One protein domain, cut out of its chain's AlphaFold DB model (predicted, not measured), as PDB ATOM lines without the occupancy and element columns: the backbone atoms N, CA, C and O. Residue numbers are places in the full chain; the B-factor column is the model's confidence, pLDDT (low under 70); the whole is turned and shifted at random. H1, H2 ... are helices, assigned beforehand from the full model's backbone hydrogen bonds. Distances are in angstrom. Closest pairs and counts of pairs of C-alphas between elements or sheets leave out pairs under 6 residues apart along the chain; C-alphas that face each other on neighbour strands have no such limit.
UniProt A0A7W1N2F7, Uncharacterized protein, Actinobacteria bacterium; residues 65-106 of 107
ATOM      1  N   GLY A  65      -8.619  -3.589   3.029       91.56
ATOM      2  CA  GLY A  65      -7.261  -3.727   3.555       91.56
ATOM      3  C   GLY A  65      -7.088  -4.987   4.403       91.56
ATOM      4  O   GLY A  65      -6.153  -5.745   4.167       91.56
ATOM      5  N   GLU A  66      -8.009  -5.245   5.334       89.44
ATOM      6  CA  GLU A  66      -7.993  -6.457   6.168       89.44
ATOM      7  C   GLU A  66      -8.130  -7.727   5.325       89.44
ATOM      8  O   GLU A  66      -7.411  -8.694   5.556       89.44
ATOM      9  N   LEU A  67      -8.997  -7.708   4.309       91.75
ATOM     10  CA  LEU A  67      -9.172  -8.833   3.393       91.75
ATOM     11  C   LEU A  67      -7.895  -9.113   2.585       91.75
ATOM     12  O   LEU A  67      -7.458 -10.258   2.489       91.75
ATOM     13  N   LEU A  68      -7.293  -8.077   1.990       89.75
ATOM     14  CA  LEU A  68      -6.065  -8.221   1.205       89.75
ATOM     15  C   LEU A  68      -4.894  -8.686   2.075       89.75
ATOM     16  O   LEU A  68      -4.113  -9.527   1.636       89.75
ATOM     17  N   LEU A  69      -4.801  -8.174   3.305       89.81
ATOM     18  CA  LEU A  69      -3.789  -8.583   4.273       89.81
ATOM     19  C   LEU A  69      -3.976 -10.044   4.707       89.81
ATOM     20  O   LEU A  69      -3.004 -10.791   4.701       89.81
ATOM     21  N   ASP A  70      -5.201 -10.479   5.022       89.12
ATOM     22  CA  ASP A  70      -5.495 -11.885   5.349       89.12
ATOM     23  C   ASP A  70      -5.108 -12.820   4.192       89.12
ATOM     24  O   ASP A  70      -4.458 -13.843   4.401       89.12
ATOM     25  N   VAL A  71      -5.434 -12.451   2.950       89.94
ATOM     26  CA  VAL A  71      -5.038 -13.234   1.770       89.94
ATOM     27  C   VAL A  71      -3.516 -13.291   1.611       89.94
ATOM     28  O   VAL A  71      -2.983 -14.372   1.358       89.94
ATOM     29  N   ASP A  72      -2.810 -12.168   1.759       86.50
ATOM     30  CA  ASP A  72      -1.349 -12.135   1.622       86.50
ATOM     31  C   ASP A  72      -0.659 -12.996   2.691       86.50
ATOM     32  O   ASP A  72       0.185 -13.827   2.357       86.50
ATOM     33  N   LEU A  73      -1.097 -12.889   3.950       89.12
ATOM     34  CA  LEU A  73      -0.552 -13.646   5.083       89.12
ATOM     35  C   LEU A  73      -0.875 -15.148   5.042       89.12
ATOM     36  O   LEU A  73      -0.189 -15.949   5.670       89.12
ATOM     37  N   ARG A  74      -1.899 -15.570   4.292       88.00
ATOM     38  CA  ARG A  74      -2.131 -16.998   4.006       88.00
ATOM     39  C   ARG A  74      -1.177 -17.551   2.955       88.00
ATOM     40  O   ARG A  74      -0.942 -18.756   2.915       88.00
ATOM     41  N   LEU A  75      -0.683 -16.693   2.066       87.19
ATOM     42  CA  LEU A  75       0.206 -17.077   0.971       87.19
ATOM     43  C   LEU A  75       1.686 -16.932   1.337       87.19
ATOM     44  O   LEU A  75       2.530 -17.555   0.691       87.19
ATOM     45  N   ARG A  76       2.011 -16.088   2.321       81.00
ATOM     46  CA  ARG A  76       3.377 -15.710   2.698       81.00
ATOM     47  C   ARG A  76       3.513 -15.654   4.213       81.00
ATOM     48  O   ARG A  76       2.582 -15.259   4.904       81.00
ATOM     49  N   ASP A  77       4.692 -16.008   4.714       86.81
ATOM     50  CA  ASP A  77       4.992 -15.873   6.138       86.81
ATOM     51  C   ASP A  77       4.940 -14.390   6.567       86.81
ATOM     52  O   ASP A  77       5.437 -13.535   5.822       86.81
ATOM     53  N   PRO A  78       4.382 -14.059   7.749       85.31
ATOM     54  CA  PRO A  78       4.353 -12.690   8.260       85.31
ATOM     55  C   PRO A  78       5.727 -12.009   8.330       85.31
ATOM     56  O   PRO A  78       5.796 -10.779   8.249       85.31
ATOM     57  N   SER A  79       6.826 -12.770   8.429       85.44
ATOM     58  CA  SER A  79       8.191 -12.235   8.377       85.44
ATOM     59  C   SER A  79       8.456 -11.442   7.096       85.44
ATOM     60  O   SER A  79       9.210 -10.476   7.132       85.44
ATOM     61  N   ALA A  80       7.773 -11.760   5.990       83.00
ATOM     62  CA  ALA A  80       7.913 -11.048   4.725       83.00
ATOM     63  C   ALA A  80       7.504  -9.567   4.826       83.00
ATOM     64  O   ALA A  80       8.053  -8.734   4.104       83.00
ATOM     65  N   LEU A  81       6.578  -9.212   5.727       82.00
ATOM     66  CA  LEU A  81       6.228  -7.812   5.998       82.00
ATOM     67  C   LEU A  81       7.349  -7.090   6.753       82.00
ATOM     68  O   LEU A  81       7.624  -5.925   6.469       82.00
ATOM     69  N   ILE A  82       8.014  -7.784   7.680       85.88
ATOM     70  CA  ILE A  82       9.167  -7.258   8.423       85.88
ATOM     71  C   ILE A  82      10.339  -7.060   7.467       85.88
ATOM     72  O   ILE A  82      10.932  -5.986   7.452       85.88
ATOM     73  N   ASP A  83      10.614  -8.045   6.614       84.00
ATOM     74  CA  ASP A  83      11.653  -7.946   5.593       84.00
ATOM     75  C   ASP A  83      11.359  -6.805   4.606       84.00
ATOM     76  O   ASP A  83      12.253  -6.076   4.169       84.00
ATOM     77  N   LYS A  84      10.079  -6.589   4.282       80.50
ATOM     78  CA  LYS A  84       9.652  -5.463   3.448       80.50
ATOM     79  C   LYS A  84       9.883  -4.117   4.130       80.50
ATOM     80  O   LYS A  84      10.435  -3.217   3.503       80.50
ATOM     81  N   ALA A  85       9.491  -3.978   5.395       83.44
ATOM     82  CA  ALA A  85       9.688  -2.756   6.173       83.44
ATOM     83  C   ALA A  85      11.173  -2.472   6.462       83.44
ATOM     84  O   ALA A  85      11.593  -1.318   6.447       83.44
ATOM     85  N   GLY A  86      11.972  -3.517   6.679       86.94
ATOM     86  CA  GLY A  86      13.419  -3.442   6.879       86.94
ATOM     87  C   GLY A  86      14.221  -3.233   5.591       86.94
ATOM     88  O   GLY A  86      15.441  -3.105   5.654       86.94
ATOM     89  N   GLY A  87      13.560  -3.203   4.428       81.75
ATOM     90  CA  GLY A  87      14.201  -3.004   3.126       81.75
ATOM     91  C   GLY A  87      15.020  -4.199   2.625       81.75
ATOM     92  O   GLY A  87      15.713  -4.076   1.617       81.75
ATOM     93  N   THR A  88      14.944  -5.353   3.287       82.62
ATOM     94  CA  THR A  88      15.602  -6.599   2.863       82.62
ATOM     95  C   THR A  88      14.819  -7.319   1.767       82.62
ATOM     96  O   THR A  88      15.406  -8.085   1.001       82.62
ATOM     97  N   LEU A  89      13.517  -7.039   1.631       75.31
ATOM     98  CA  LEU A  89      12.691  -7.536   0.532       75.31
ATOM     99  C   LEU A  89      12.569  -6.479  -0.586       75.31
ATOM    100  O   LEU A  89      12.000  -5.406  -0.358       75.31
ATOM    101  N   PRO A  90      13.051  -6.756  -1.814       70.94
ATOM    102  CA  PRO A  90      13.124  -5.748  -2.869       70.94
ATOM    103  C   PRO A  90      11.746  -5.182  -3.261       70.94
ATOM    104  O   PRO A  90      10.733  -5.887  -3.322       70.94
ATOM    105  N   MET A  91      11.697  -3.871  -3.519       63.00
ATOM    106  CA  MET A  91      10.591  -3.190  -4.203       63.00
ATOM    107  C   MET A  91      10.788  -3.343  -5.704       63.00
ATOM    108  O   MET A  91      11.437  -2.531  -6.349       63.00
ATOM    109  N   ASP A  92      10.256  -4.427  -6.245       72.69
ATOM    110  CA  ASP A  92      10.212  -4.623  -7.681       72.69
ATOM    111  C   ASP A  92       8.782  -4.357  -8.151       72.69
ATOM    112  O   ASP A  92       7.924  -5.240  -8.129       72.69
ATOM    113  N   GLU A  93       8.522  -3.094  -8.490       70.31
ATOM    114  CA  GLU A  93       7.208  -2.582  -8.905       70.31
ATOM    115  C   GLU A  93       6.645  -3.363 -10.105       70.31
ATOM    116  O   GLU A  93       5.441  -3.603 -10.210       70.31
ATOM    117  N   ASP A  94       7.543  -3.893 -10.932       76.75
ATOM    118  CA  ASP A  94       7.231  -4.655 -12.135       76.75
ATOM    119  C   ASP A  94       7.142  -6.173 -11.892       76.75
ATOM    120  O   ASP A  94       6.861  -6.945 -12.816       76.75
ATOM    121  N   ALA A  95       7.356  -6.659 -10.663       77.31
ATOM    122  CA  ALA A  95       7.312  -8.093 -10.355       77.31
ATOM    123  C   ALA A  95       5.959  -8.730 -10.680       77.31
ATOM    124  O   ALA A  95       5.910  -9.857 -11.186       77.31
ATOM    125  N   ALA A  96       4.865  -8.005 -10.439       71.94
ATOM    126  CA  ALA A  96       3.523  -8.463 -10.782       71.94
ATOM    127  C   ALA A  96       3.336  -8.575 -12.305       71.94
ATOM    128  O   ALA A  96       2.797  -9.575 -12.789       71.94
ATOM    129  N   ILE A  97       3.849  -7.597 -13.062       77.31
ATOM    130  CA  ILE A  97       3.792  -7.570 -14.529       77.31
ATOM    131  C   ILE A  97       4.575  -8.759 -15.093       77.31
ATOM    132  O   ILE A  97       4.021  -9.578 -15.830       77.31
ATOM    133  N   ARG A  98       5.823  -8.950 -14.653       81.44
ATOM    134  CA  ARG A  98       6.663 -10.068 -15.111       81.44
ATOM    135  C   ARG A  98       6.124 -11.433 -14.681       81.44
ATOM    136  O   ARG A  98       6.303 -12.424 -15.392       81.44
ATOM    137  N   TYR A  99       5.456 -11.540 -13.530       79.00
ATOM    138  CA  TYR A  99       4.756 -12.771 -13.146       79.00
ATOM    139  C   TYR A  99       3.586 -13.075 -14.093       79.00
ATOM    140  O   TYR A  99       3.474 -14.202 -14.585       79.00
ATOM    141  N   ALA A 100       2.752 -12.076 -14.397       78.19
ATOM    142  CA  ALA A 100       1.618 -12.226 -15.305       78.19
ATOM    143  C   ALA A 100       2.063 -12.610 -16.727       78.19
ATOM    144  O   ALA A 100       1.484 -13.518 -17.329       78.19
ATOM    145  N   GLU A 101       3.132 -11.994 -17.239       85.62
ATOM    146  CA  GLU A 101       3.730 -12.344 -18.531       85.62
ATOM    147  C   GLU A 101       4.234 -13.790 -18.565       85.62
ATOM    148  O   GLU A 101       3.938 -14.529 -19.508       85.62
ATOM    149  N   ARG A 102       4.944 -14.235 -17.517       84.25
ATOM    150  CA  ARG A 102       5.413 -15.627 -17.412       84.25
ATOM    151  C   ARG A 102       4.262 -16.628 -17.374       84.25
ATOM    152  O   ARG A 102       4.364 -17.682 -17.995       84.25
ATOM    153  N   ARG A 103       3.174 -16.314 -16.663       81.19
ATOM    154  CA  ARG A 103       1.993 -17.186 -16.589       81.19
ATOM    155  C   ARG A 103       1.290 -17.301 -17.943       81.19
ATOM    156  O   ARG A 103       0.949 -18.410 -18.342       81.19
ATOM    157  N   ARG A 104       1.127 -16.190 -18.670       77.62
ATOM    158  CA  ARG A 104       0.504 -16.183 -20.007       77.62
ATOM    159  C   ARG A 104       1.301 -16.977 -21.038       77.62
ATOM    160  O   ARG A 104       0.699 -17.646 -21.855       77.62
ATOM    161  N   ARG A 105       2.636 -16.964 -20.972       78.50
ATOM    162  CA  ARG A 105       3.495 -17.758 -21.876       78.50
ATOM    163  C   ARG A 105       3.451 -19.272 -21.626       78.50
ATOM    164  O   ARG A 105       3.992 -20.024 -22.425       78.50
ATOM    165  N   ARG A 106       2.881 -19.716 -20.500       67.75
ATOM    166  CA  ARG A 106       2.750 -21.137 -20.128       67.75
ATOM    167  C   ARG A 106       1.374 -21.736 -20.446       67.75
ATOM    168  O   ARG A 106       1.198 -22.926 -20.204       67.75
TER     169      ARG A 106
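What this domain is: This is residues 65 to 106 of the 107 residues of an uncharacterized protein of Actinobacteria bacterium (UniProt A0A7W1N2F7). Three helices are strung along an open chain with no shared core: H1 and H2 lie near each other at one end, and residues 90 to 106, which include H3, stick out from them as a free arm. No two helices touch. The printed part has 42 residues with three named helices, in the order H1, H2, H3, and no named strand; its class is all helix. It is loose, with a radius of gyration of the C-alphas of 12.5 A, and the C-alphas span 32 by 24 by 16 A.

Where its parts are: H1 covers residues 65 to 75 and is the longest helix, 15.5 A from C-alpha 65 at (-7.261, -3.727, 3.555) to C-alpha 75. H2 covers residues 79 to 85 and begins with C-alpha 79 at (8.191, -12.235, 8.377). H3 covers residues 95 to 104, 14.3 A long, and ends with C-alpha 104 at (0.504, -16.183, -20.007).

How they stand to each other: H1 and H2 are near each other, with no pair of C-alphas within 8 A but 5 pairs within 10 A. A tight link of 3 residues joins them. H2 and H3 are apart, joined by a short link of 9 residues. H1 and H3 are also apart. Residues 82 to 87, of which 82 to 85 belong to H2, stand free. Residues 90 to 106, of which 95 to 104 belong to H3, stand free too. In H1, H2 and H3 every O i to N i+4 pair is within hydrogen-bond range.

The domain as a whole: The two C-alphas farthest apart are those of Gly 86 and Arg 106, 34.0 A. The printed part has no cut, and no link is long. The mean pLDDT of the printed part is 81.9; residues 91 and 106 are under 70.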